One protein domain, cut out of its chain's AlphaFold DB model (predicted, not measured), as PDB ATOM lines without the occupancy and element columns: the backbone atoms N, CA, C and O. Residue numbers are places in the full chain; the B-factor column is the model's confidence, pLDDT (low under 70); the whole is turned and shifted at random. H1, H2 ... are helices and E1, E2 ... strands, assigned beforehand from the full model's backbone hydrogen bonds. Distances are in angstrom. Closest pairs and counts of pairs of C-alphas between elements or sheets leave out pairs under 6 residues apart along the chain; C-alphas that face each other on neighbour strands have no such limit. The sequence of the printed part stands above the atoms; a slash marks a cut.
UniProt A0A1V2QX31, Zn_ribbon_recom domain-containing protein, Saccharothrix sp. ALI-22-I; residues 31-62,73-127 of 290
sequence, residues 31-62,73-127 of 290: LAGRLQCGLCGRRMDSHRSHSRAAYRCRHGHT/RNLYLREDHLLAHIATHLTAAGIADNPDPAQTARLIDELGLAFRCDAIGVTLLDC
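This is residues 31 to 62 and 73 to 127 of the 290 residues of the protein "Zn_ribbon_recom domain-containing protein" of Saccharothrix sp. ALI-22-I (UniProt A0A1V2QX31). Two small three-stranded sheets stand with the helices H1 and H2 at one side of the domain: the sheet of E1, E5 and E6 lies nearer the middle, and the strongly twisted sheet of E2, E3 and E4 lies on the side away from H2. H1 starts directly at the end of E4 and passes over E5 and E6, while H2 packs crosswise on H1. The printed part has 87 residues with six named strands and two named helices, in the order E1 E2 E3 E4 H1 H2 E5 E6. One sheet has the order E2, E3, E4 and is antiparallel; the other has the order E1, E5, E6 and is mixed. The class is mixed, helices and strands; the whole is compact, with a radius of gyration of the C-alphas of 12.6 A and spans of 41 by 30 by 22 A.

E2, residues 45 to 49, and E3, residues 52 to 57, form a hairpin, with N 47 and O 54 2.8 A apart, within hydrogen-bond range. E4, residues 75 to 78, is antiparallel to E3, with N 55 and O 77 2.7 A apart. This sheet is only just strongly twisted, its C-alphas lying up to 4.2 A off the best plane. H1, residues 79 to 92, only grazes it with residues 79 to 82; the closest C-alphas of E3 and H1 are those of Ala 54 and Glu 79, 5.0 A apart. In the other sheet, E5, residues 114 to 117, and E6, residues 121 to 125, form a hairpin, with N 116 and O 123 2.8 A apart. E1, residues 35 to 37, is parallel to E5, with N 36 and O 115 2.8 A apart. H1 is on this sheet at a height over the sheet of 9.6 A, over E5 and E6; it runs across the strands, at 66 degrees to E5 on the local plane. H2, residues 101 to 110, touches H1 with Leu 83 and Pro 101 as the closest C-alphas, 5.4 A apart, and is only just about perpendicular to it at 70.4 degrees. H2 and E6 are apart. Every O i to N i+4 pair in H1 and H2 is within hydrogen-bond range.

E1 begins at C-alpha 35, (137.794, 103.699, 98.196). E3 measures 16.7 A from first to last C-alpha, E2 12.2 A and E6 12.6 A. H1 measures 19.7 A, from C-alpha 79 at (128.070, 100.197, 95.800), and H2 14.3 A. E6 ends at C-alpha 125, (140.252, 107.643, 106.227).

The two C-alphas farthest apart are those of Thr 62 and Asp 97, 41.3 A. Residues 63 to 72 are not printed, and C-alphas 62 and 73 are 12.6 A apart across the cut. Of the links that are printed whole, none is long. The mean pLDDT of the printed part is 88.8; residues 62 and 127 are under 70.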
ATOM      1  N   LEU A  31     131.474 106.296  94.227       91.50
ATOM      2  CA  LEU A  31     132.625 106.160  95.126       91.50
ATOM      3  C   LEU A  31     133.950 105.993  94.361       91.50
ATOM      4  O   LEU A  31     134.969 105.597  94.940       91.50
ATOM      5  N   ALA A  32     133.964 106.279  93.053       91.12
ATOM      6  CA  ALA A  32     135.167 106.175  92.236       91.12
ATOM      7  C   ALA A  32     136.307 107.026  92.818       91.12
ATOM      8  O   ALA A  32     136.176 108.222  93.052       91.12
ATOM      9  N   GLY A  33     137.454 106.391  93.068       89.94
ATOM     10  CA  GLY A  33     138.634 107.066  93.616       89.94
ATOM     11  C   GLY A  33     138.575 107.403  95.113       89.94
ATOM     12  O   GLY A  33     139.600 107.827  95.648       89.94
ATOM     13  N   ARG A  34     137.445 107.167  95.797       92.69
ATOM     14  CA  ARG A  34     137.276 107.388  97.249       92.69
ATOM     15  C   ARG A  34     137.602 106.155  98.094       92.69
ATOM     16  O   ARG A  34     137.872 106.287  99.283       92.69
ATOM     17  N   LEU A  35     137.608 104.967  97.487       93.75
ATOM     18  CA  LEU A  35     137.794 103.699  98.196       93.75
ATOM     19  C   LEU A  35     139.228 103.173  98.102       93.75
ATOM     20  O   LEU A  35     139.796 103.055  97.009       93.75
ATOM     21  N   GLN A  36     139.784 102.789  99.248       94.50
ATOM     22  CA  GLN A  36     141.068 102.106  99.379       94.50
ATOM     23  C   GLN A  36     140.882 100.732 100.015       94.50
ATOM     24  O   GLN A  36     140.086 100.551 100.928       94.50
ATOM     25  N   CYS A  37     141.662  99.759  99.570       93.19
ATOM     26  CA  CYS A  37     141.679  98.441 100.179       93.19
ATOM     27  C   CYS A  37     142.425  98.467 101.523       93.19
ATOM     28  O   CYS A  37     143.574  98.900 101.579       93.19
ATOM     29  N   GLY A  38     141.816  97.948 102.588       91.12
ATOM     30  CA  GLY A  38     142.430  97.838 103.913       91.12
ATOM     31  C   GLY A  38     143.600  96.865 103.967       91.12
ATOM     32  O   GLY A  38     144.533  97.083 104.728       91.12
ATOM     33  N   LEU A  39     143.620  95.861 103.085       89.00
ATOM     34  CA  LEU A  39     144.696  94.868 103.043       89.00
ATOM     35  C   LEU A  39     145.949  95.349 102.298       89.00
ATOM     36  O   LEU A  39     147.054  94.956 102.654       89.00
ATOM     37  N   CYS A  40     145.811  96.148 101.234       89.38
ATOM     38  CA  CYS A  40     146.961  96.544 100.403       89.38
ATOM     39  C   CYS A  40     147.127  98.055 100.196       89.38
ATOM     40  O   CYS A  40     148.051  98.466  99.498       89.38
ATOM     41  N   GLY A  41     146.221  98.879 100.726       89.38
ATOM     42  CA  GLY A  41     146.243 100.342 100.615       89.38
ATOM     43  C   GLY A  41     145.987 100.902  99.212       89.38
ATOM     44  O   GLY A  41     145.931 102.115  99.035       89.38
ATOM     45  N   ARG A  42     145.832 100.055  98.188       90.75
ATOM     46  CA  ARG A  42     145.585 100.509  96.811       90.75
ATOM     47  C   ARG A  42     144.147 100.993  96.657       90.75
ATOM     48  O   ARG A  42     143.240 100.441  97.284       90.75
ATOM     49  N   ARG A  43     143.934 101.965  95.766       92.56
ATOM     50  CA  ARG A  43     142.586 102.364  95.340       92.56
ATOM     51  C   ARG A  43     141.869 101.187  94.684       92.56
ATOM     52  O   ARG A  43     142.498 100.399  93.977       92.56
ATOM     53  N   MET A  44     140.577 101.061  94.959       92.56
ATOM     54  CA  MET A  44     139.753  99.995  94.393       92.56
ATOM     55  C   MET A  44     139.347 100.325  92.953       92.56
ATOM     56  O   MET A  44     139.096 101.483  92.622       92.56
ATOM     57  N   ASP A  45     139.258  99.295  92.113       91.62
ATOM     58  CA  ASP A  45     138.811  99.423  90.728       91.62
ATOM     59  C   ASP A  45     137.282  99.395  90.666       91.62
ATOM     60  O   ASP A  45     136.652  98.445  91.150       91.62
ATOM     61  N   SER A  46     136.686 100.393  90.018       92.00
ATOM     62  CA  SER A  46     135.254 100.408  89.716       92.00
ATOM     63  C   SER A  46     134.916  99.387  88.627       92.00
ATOM     64  O   SER A  46     135.609  99.280  87.614       92.00
ATOM     65  N   HIS A  47     133.840  98.631  88.817       90.25
ATOM     66  CA  HIS A  47     133.306  97.708  87.821       90.25
ATOM     67  C   HIS A  47     131.794  97.555  87.971       90.25
ATOM     68  O   HIS A  47     131.223  97.843  89.018       90.25
ATOM     69  N   ARG A  48     131.136  97.048  86.931       88.44
ATOM     70  CA  ARG A  48     129.738  96.631  87.017       88.44
ATOM     71  C   ARG A  48     129.662  95.127  87.247       88.44
ATOM     72  O   ARG A  48     130.328  94.370  86.545       88.44
ATOM     73  N   SER A  49     128.848  94.722  88.213       83.19
ATOM     74  CA  SER A  49     128.457  93.332  88.448       83.19
ATOM     75  C   SER A  49     126.938  93.252  88.394       83.19
ATOM     76  O   SER A  49     126.271  94.042  89.060       83.19
ATOM     77  N   HIS A  50     126.387  92.365  87.560       84.88
ATOM     78  CA  HIS A  50     124.935  92.175  87.409       84.88
ATOM     79  C   HIS A  50     124.151  93.483  87.255       84.88
ATOM     80  O   HIS A  50     123.186  93.738  87.967       84.88
ATOM     81  N   SER A  51     124.602  94.360  86.349       82.25
ATOM     82  CA  SER A  51     124.056  95.712  86.100       82.25
ATOM     83  C   SER A  51     124.180  96.736  87.245       82.25
ATOM     84  O   SER A  51     123.795  97.895  87.072       82.25
ATOM     85  N   ARG A  52     124.795  96.361  88.370       85.62
ATOM     86  CA  ARG A  52     125.001  97.212  89.547       85.62
ATOM     87  C   ARG A  52     126.446  97.685  89.659       85.62
ATOM     88  O   ARG A  52     127.374  96.983  89.256       85.62
ATOM     89  N   ALA A  53     126.639  98.879  90.210       91.12
ATOM     90  CA  ALA A  53     127.967  99.409  90.496       91.12
ATOM     91  C   ALA A  53     128.631  98.620  91.637       91.12
ATOM     92  O   ALA A  53     128.005  98.297  92.650       91.12
ATOM     93  N   ALA A  54     129.905  98.293  91.461       92.25
ATOM     94  CA  ALA A  54     130.702  97.544  92.413       92.25
ATOM     95  C   ALA A  54     132.182  97.942  92.327       92.25
ATOM     96  O   ALA A  54     132.660  98.537  91.361       92.25
ATOM     97  N   TYR A  55     132.936  97.577  93.352       94.06
ATOM     98  CA  TYR A  55     134.340  97.901  93.530       94.06
ATOM     99  C   TYR A  55     135.105  96.628  93.832       94.06
ATOM    100  O   TYR A  55     134.628  95.769  94.573       94.06
ATOM    101  N   ARG A  56     136.293  96.485  93.247       92.75
ATOM    102  CA  ARG A  56     137.142  95.318  93.492       92.75
ATOM    103  C   ARG A  56     138.581  95.698  93.780       92.75
ATOM    104  O   ARG A  56     139.114  96.640  93.203       92.75
ATOM    105  N   CYS A  57     139.236  94.912  94.623       92.25
ATOM    106  CA  CYS A  57     140.676  94.965  94.803       92.25
ATOM    107  C   CYS A  57     141.296  93.608  94.475       92.25
ATOM    108  O   CYS A  57     140.915  92.583  95.030       92.25
ATOM    109  N   ARG A  58     142.298  93.609  93.592       89.25
ATOM    110  CA  ARG A  58     143.077  92.410  93.233       89.25
ATOM    111  C   ARG A  58     144.364  92.256  94.047       89.25
ATOM    112  O   ARG A  58     145.174  91.388  93.755       89.25
ATOM    113  N   HIS A  59     144.613  93.153  95.003       87.25
ATOM    114  CA  HIS A  59     145.843  93.227  95.809       87.25
ATOM    115  C   HIS A  59     147.157  93.302  95.001       87.25
ATOM    116  O   HIS A  59     148.238  93.068  95.532       87.25
ATOM    117  N   GLY A  60     147.089  93.698  93.726       76.88
ATOM    118  CA  GLY A  60     148.242  93.722  92.818       76.88
ATOM    119  C   GLY A  60     148.541  92.383  92.141       76.88
ATOM    120  O   GLY A  60     149.547  92.273  91.445       76.88
ATOM    121  N   HIS A  61     147.673  91.383  92.300       73.19
ATOM    122  CA  HIS A  61     147.757  90.137  91.553       73.19
ATOM    123  C   HIS A  61     147.110  90.317  90.177       73.19
ATOM    124  O   HIS A  61     145.929  90.649  90.052       73.19
ATOM    125  N   THR A  62     147.900  90.112  89.128       65.94
ATOM    126  CA  THR A  62     147.413  90.027  87.752       65.94
ATOM    127  C   THR A  62     147.275  88.561  87.357       65.94
ATOM    128  O   THR A  62     148.009  87.706  87.845       65.94
ATOM    129  N   ARG A  73     142.430  86.856  99.358       85.31
ATOM    130  CA  ARG A  73     141.374  86.798  98.321       85.31
ATOM    131  C   ARG A  73     141.007  88.192  97.817       85.31
ATOM    132  O   ARG A  73     141.048  89.151  98.571       85.31
ATOM    133  N   ASN A  74     140.649  88.282  96.537       88.88
ATOM    134  CA  ASN A  74     140.193  89.541  95.955       88.88
ATOM    135  C   ASN A  74     139.001  90.081  96.755       88.88
ATOM    136  O   ASN A  74     138.038  89.352  96.986       88.88
ATOM    137  N   LEU A  75     139.058  91.356  97.124       90.38
ATOM    138  CA  LEU A  75     137.954  92.036  97.787       90.38
ATOM    139  C   LEU A  75     136.943  92.507  96.740       90.38
ATOM    140  O   LEU A  75     137.346  93.150  95.769       90.38
ATOM    141  N   TYR A  76     135.661  92.225  96.949       92.44
ATOM    142  CA  TYR A  76     134.558  92.666  96.094       92.44
ATOM    143  C   TYR A  76     133.475  93.306  96.952       92.44
ATOM    144  O   TYR A  76     133.024  92.701  97.917       92.44
ATOM    145  N   LEU A  77     133.062  94.521  96.597       91.38
ATOM    146  CA  LEU A  77     132.095  95.308  97.357       91.38
ATOM    147  C   LEU A  77     131.080  95.927  96.402       91.38
ATOM    148  O   LEU A  77     131.453  96.550  95.412       91.38
ATOM    149  N   ARG A  78     129.791  95.777  96.690       91.81
ATOM    150  CA  ARG A  78     128.725  96.426  95.916       91.81
ATOM    151  C   ARG A  78     128.505  97.854  96.406       91.81
ATOM    152  O   ARG A  78     128.507  98.093  97.609       91.81
ATOM    153  N   GLU A  79     128.264  98.779  95.479       92.12
ATOM    154  CA  GLU A  79     128.070 100.197  95.800       92.12
ATOM    155  C   GLU A  79     126.851 100.427  96.700       92.12
ATOM    156  O   GLU A  79     126.974 101.128  97.695       92.12
ATOM    157  N   ASP A  80     125.718  99.779  96.411       90.44
ATOM    158  CA  ASP A  80     124.482  99.944  97.195       90.44
ATOM    159  C   ASP A  80     124.699  99.624  98.687       90.44
ATOM    160  O   ASP A  80     124.289 100.380  99.565       90.44
ATOM    161  N   HIS A  81     125.389  98.513  98.972       91.12
ATOM    162  CA  HIS A  81     125.695  98.099 100.341       91.12
ATOM    163  C   HIS A  81     126.710  99.035 100.996       91.12
ATOM    164  O   HIS A  81     126.554  99.388 102.161       91.12
ATOM    165  N   LEU A  82     127.722  99.478 100.246       92.56
ATOM    166  CA  LEU A  82     128.692 100.445 100.750       92.56
ATOM    167  C   LEU A  82     128.037 101.769 101.129       92.56
ATOM    168  O   LEU A  82     128.320 102.283 102.203       92.56
ATOM    169  N   LEU A  83     127.150 102.302 100.289       93.00
ATOM    170  CA  LEU A  83     126.443 103.549 100.580       93.00
ATOM    171  C   LEU A  83     125.569 103.414 101.829       93.00
ATOM    172  O   LEU A  83     125.605 104.302 102.671       93.00
ATOM    173  N   ALA A  84     124.863 102.294 102.007       91.81
ATOM    174  CA  ALA A  84     124.077 102.048 103.219       91.81
ATOM    175  C   ALA A  84     124.953 101.967 104.489       91.81
ATOM    176  O   ALA A  84     124.619 102.538 105.531       91.81
ATOM    177  N   HIS A  85     126.105 101.295 104.403       91.25
ATOM    178  CA  HIS A  85     127.045 101.217 105.522       91.25
ATOM    179  C   HIS A  85     127.686 102.567 105.843       91.25
ATOM    180  O   HIS A  85     127.806 102.924 107.013       91.25
ATOM    181  N   ILE A  86     128.061 103.339 104.822       92.69
ATOM    182  CA  ILE A  86     128.618 104.678 105.014       92.69
ATOM    183  C   ILE A  86     127.558 105.615 105.595       92.69
ATOM    184  O   ILE A  86     127.872 106.338 106.529       92.69
ATOM    185  N   ALA A  87     126.304 105.560 105.135       93.00
ATOM    186  CA  ALA A  87     125.207 106.338 105.716       93.00
ATOM    187  C   ALA A  87     125.080 106.086 107.226       93.00
ATOM    188  O   ALA A  87     125.063 107.025 108.017       93.00
ATOM    189  N   THR A  88     125.109 104.810 107.630       91.19
ATOM    190  CA  THR A  88     125.083 104.412 109.047       91.19
ATOM    191  C   THR A  88     126.272 104.992 109.819       91.19
ATOM    192  O   THR A  88     126.111 105.468 110.941       91.19
ATOM    193  N   HIS A  89     127.466 104.979 109.221       88.12
ATOM    194  CA  HIS A  89     128.673 105.549 109.823       88.12
ATOM    195  C   HIS A  89     128.573 107.069 109.994       88.12
ATOM    196  O   HIS A  89     128.861 107.578 111.073       88.12
ATOM    197  N   LEU A  90     128.090 107.782 108.971       88.75
ATOM    198  CA  LEU A  90     127.883 109.232 109.014       88.75
ATOM    199  C   LEU A  90     126.859 109.628 110.082       88.75
ATOM    200  O   LEU A  90     127.065 110.617 110.783       88.75
ATOM    201  N   THR A  91     125.795 108.842 110.251       91.44
ATOM    202  CA  THR A  91     124.811 109.055 111.320       91.44
ATOM    203  C   THR A  91     125.382 108.764 112.697       91.44
ATOM    204  O   THR A  91     125.224 109.579 113.600       91.44
ATOM    205  N   ALA A  92     126.119 107.665 112.864       88.25
ATOM    206  CA  ALA A  92     126.784 107.358 114.132       88.25
ATOM    207  C   ALA A  92     127.829 108.420 114.524       88.25
ATOM    208  O   ALA A  92     128.029 108.679 115.708       88.25
ATOM    209  N   ALA A  93     128.476 109.047 113.541       85.38
ATOM    210  CA  ALA A  93     129.425 110.136 113.745       85.38
ATOM    211  C   ALA A  93     128.760 111.513 113.956       85.38
ATOM    212  O   ALA A  93     129.471 112.492 114.167       85.38
ATOM    213  N   GLY A  94     127.426 111.614 113.870       87.31
ATOM    214  CA  GLY A  94     126.698 112.885 113.982       87.31
ATOM    215  C   GLY A  94     126.921 113.844 112.807       87.31
ATOM    216  O   GLY A  94     126.694 115.042 112.944       87.31
ATOM    217  N   ILE A  95     127.391 113.339 111.660       85.88
ATOM    218  CA  ILE A  95     127.652 114.142 110.455       85.88
ATOM    219  C   ILE A  95     126.350 114.402 109.684       85.88
ATOM    220  O   ILE A  95     126.182 115.474 109.108       85.88
ATOM    221  N   ALA A  96     125.442 113.422 109.648       88.88
ATOM    222  CA  ALA A  96     124.158 113.531 108.957       88.88
ATOM    223  C   ALA A  96     123.095 112.597 109.551       88.88
ATOM    224  O   ALA A  96     123.387 111.447 109.881       88.88
ATOM    225  N   ASP A  97     121.844 113.051 109.588       91.81
ATOM    226  CA  ASP A  97     120.713 112.281 110.114       91.81
ATOM    227  C   ASP A  97     120.131 111.333 109.054       91.81
ATOM    228  O   ASP A  97     119.316 111.733 108.226       91.81
ATOM    229  N   ASN A  98     120.556 110.065 109.086       90.62
ATOM    230  CA  ASN A  98     120.104 108.971 108.215       90.62
ATOM    231  C   ASN A  98     119.990 109.350 106.718       90.62
ATOM    232  O   ASN A  98     118.891 109.312 106.152       90.62
ATOM    233  N   PRO A  99     121.104 109.729 106.062       91.50
ATOM    234  CA  PRO A  99     121.073 110.154 104.669       91.50
ATOM    235  C   PRO A  99     120.696 108.997 103.734       91.50
ATOM    236  O   PRO A  99     121.179 107.871 103.876       91.50
ATOM    237  N   ASP A 100     119.885 109.281 102.713       91.88
ATOM    238  CA  ASP A 100     119.639 108.310 101.642       91.88
ATOM    239  C   ASP A 100     120.933 108.031 100.828       91.88
ATOM    240  O   ASP A 100     121.927 108.760 100.952       91.88
ATOM    241  N   PRO A 101     120.990 106.989  99.973       89.56
ATOM    242  CA  PRO A 101     122.209 106.662  99.226       89.56
ATOM    243  C   PRO A 101     122.719 107.780  98.298       89.56
ATOM    244  O   PRO A 101     123.927 107.895  98.078       89.56
ATOM    245  N   ALA A 102     121.828 108.602  97.740       89.25
ATOM    246  CA  ALA A 102     122.208 109.716  96.877       89.25
ATOM    247  C   ALA A 102     122.744 110.897  97.697       89.25
ATOM    248  O   ALA A 102     123.759 111.484  97.321       89.25
ATOM    249  N   GLN A 103     122.111 111.209  98.830       91.12
ATOM    250  CA  GLN A 103     122.592 112.200  99.796       91.12
ATOM    251  C   GLN A 103     123.950 111.798 100.372       91.12
ATOM    252  O   GLN A 103     124.871 112.605 100.399       91.12
ATOM    253  N   THR A 104     124.106 110.527 100.743       93.19
ATOM    254  CA  THR A 104     125.367 109.966 101.240       93.19
ATOM    255  C   THR A 104     126.494 110.182 100.237       93.19
ATOM    256  O   THR A 104     127.554 110.682 100.597       93.19
ATOM    257  N   ALA A 105     126.267 109.866  98.960       90.94
ATOM    258  CA  ALA A 105     127.267 110.094  97.920       90.94
ATOM    259  C   ALA A 105     127.635 111.577  97.758       90.94
ATOM    260  O   ALA A 105     128.817 111.898  97.660       90.94
ATOM    261  N   ARG A 106     126.644 112.479  97.787       91.00
ATOM    262  CA  ARG A 106     126.889 113.929  97.731       91.00
ATOM    263  C   ARG A 106     127.736 114.402  98.909       91.00
ATOM    264  O   ARG A 106     128.730 115.078  98.685       91.00
ATOM    265  N   LEU A 107     127.414 113.970 100.129       91.25
ATOM    266  CA  LEU A 107     128.187 114.298 101.331       91.25
ATOM    267  C   LEU A 107     129.635 113.808 101.234       91.25
ATOM    268  O   LEU A 107     130.558 114.539 101.583       91.25
ATOM    269  N   ILE A 108     129.852 112.591 100.726       91.75
ATOM    270  CA  ILE A 108     131.200 112.048 100.507       91.75
ATOM    271  C   ILE A 108     131.993 112.933  99.540       91.75
ATOM    272  O   ILE A 108     133.175 113.195  99.776       91.75
ATOM    273  N   ASP A 109     131.360 113.394  98.463       88.69
ATOM    274  CA  ASP A 109     132.020 114.236  97.473       88.69
ATOM    275  C   ASP A 109     132.286 115.656  97.975       88.69
ATOM    276  O   ASP A 109     133.413 116.137  97.825       88.69
ATOM    277  N   GLU A 110     131.294 116.285  98.606       88.62
ATOM    278  CA  GLU A 110     131.361 117.642  99.160       88.62
ATOM    279  C   GLU A 110     132.397 117.752 100.281       88.62
ATOM    280  O   GLU A 110     133.214 118.673 100.291       88.62
ATOM    281  N   LEU A 111     132.419 116.778 101.195       89.00
ATOM    282  CA  LEU A 111     133.368 116.732 102.310       89.00
ATOM    283  C   LEU A 111     134.712 116.097 101.915       89.00
ATOM    284  O   LEU A 111     135.650 116.061 102.711       89.00
ATOM    285  N   GLY A 112     134.822 115.584 100.687       89.06
ATOM    286  CA  GLY A 112     136.033 114.951 100.177       89.06
ATOM    287  C   GLY A 112     136.450 113.692 100.945       89.06
ATOM    288  O   GLY A 112     137.643 113.380 100.985       89.06
ATOM    289  N   LEU A 113     135.494 112.974 101.536       90.50
ATOM    290  CA  LEU A 113     135.747 111.807 102.379       90.50
ATOM    291  C   LEU A 113     136.308 110.644 101.555       90.50
ATOM    292  O   LEU A 113     135.918 110.401 100.411       90.50
ATOM    293  N   ALA A 114     137.231 109.902 102.155       91.75
ATOM    294  CA  ALA A 114     137.760 108.668 101.598       91.75
ATOM    295  C   ALA A 114     137.587 107.548 102.617       91.75
ATOM    296  O   ALA A 114     137.609 107.788 103.819       91.75
ATOM    297  N   PHE A 115     137.448 106.314 102.141       92.94
ATOM    298  CA  PHE A 115     137.191 105.169 103.007       92.94
ATOM    299  C   PHE A 115     138.166 104.036 102.731       92.94
ATOM    300  O   PHE A 115     138.479 103.716 101.580       92.94
ATOM    301  N   ARG A 116     138.626 103.399 103.803       93.94
ATOM    302  CA  ARG A 116     139.356 102.141 103.762       93.94
ATOM    303  C   ARG A 116     138.370 101.001 103.997       93.94
ATOM    304  O   ARG A 116     137.664 100.981 104.997       93.94
ATOM    305  N   CYS A 117     138.340 100.060 103.064       93.06
ATOM    306  CA  CYS A 117     137.432  98.921 103.074       93.06
ATOM    307  C   CYS A 117     138.216  97.612 103.121       93.06
ATOM    308  O   CYS A 117     139.133  97.406 102.319       93.06
ATOM    309  N   ASP A 118     137.830  96.709 104.006       89.69
ATOM    310  CA  ASP A 118     138.320  95.334 104.052       89.69
ATOM    311  C   ASP A 118     137.145  94.351 104.169       89.69
ATOM    312  O   ASP A 118     135.993  94.711 103.936       89.69
ATOM    313  N   ALA A 119     137.442  93.079 104.438       82.75
ATOM    314  CA  ALA A 119     136.408  92.063 104.616       82.75
ATOM    315  C   ALA A 119     135.612  92.247 105.919       82.75
ATOM    316  O   ALA A 119     134.529  91.683 106.045       82.75
ATOM    317  N   ILE A 120     136.166  92.994 106.878       79.56
ATOM    318  CA  ILE A 120     135.593  93.211 108.200       79.56
ATOM    319  C   ILE A 120     134.680  94.422 108.169       79.56
ATOM    320  O   ILE A 120     133.667  94.371 108.846       79.56
ATOM    321  N   GLY A 121     134.981  95.482 107.416       85.19
ATOM    322  CA  GLY A 121     134.124  96.661 107.357       85.19
ATOM    323  C   GLY A 121     134.677  97.843 106.566       85.19
ATOM    324  O   GLY A 121     135.609  97.731 105.765       85.19
ATOM    325  N   VAL A 122     134.052  98.997 106.800       89.56
ATOM    326  CA  VAL A 122     134.404 100.284 106.192       89.56
ATOM    327  C   VAL A 122     134.841 101.236 107.297       89.56
ATOM    328  O   VAL A 122     134.157 101.398 108.303       89.56
ATOM    329  N   THR A 123     135.990 101.870 107.098       90.44
ATOM    330  CA  THR A 123     136.558 102.860 108.014       90.44
ATOM    331  C   THR A 123     136.794 104.158 107.262       90.44
ATOM    332  O   THR A 123     137.266 104.148 106.123       90.44
ATOM    333  N   LEU A 124     136.443 105.284 107.880       89.81
ATOM    334  CA  LEU A 124     136.760 106.594 107.331       89.81
ATOM    335  C   LEU A 124     138.280 106.792 107.383       89.81
ATOM    336  O   LEU A 124     138.913 106.565 108.412       89.81
ATOM    337  N   LEU A 125     138.873 107.174 106.258       87.38
ATOM    338  CA  LEU A 125     140.252 107.643 106.227       87.38
ATOM    339  C   LEU A 125     140.239 109.108 106.642       87.38
ATOM    340  O   LEU A 125     139.510 109.899 106.042       87.38
ATOM    341  N   ASP A 126     141.068 109.458 107.624       70.50
ATOM    342  CA  ASP A 126     141.254 110.849 108.019       70.50
ATOM    343  C   ASP A 126     141.500 111.706 106.774       70.50
ATOM    344  O   ASP A 126     142.413 111.449 105.981       70.50
ATOM    345  N   CYS A 127     140.717 112.775 106.622       55.22
ATOM    346  CA  CYS A 127     140.926 113.794 105.592       55.22
ATOM    347  C   CYS A 127     142.226 114.602 105.814       55.22
ATOM    348  O   CYS A 127     142.519 115.554 105.085       55.22
TER     349      CYS A 127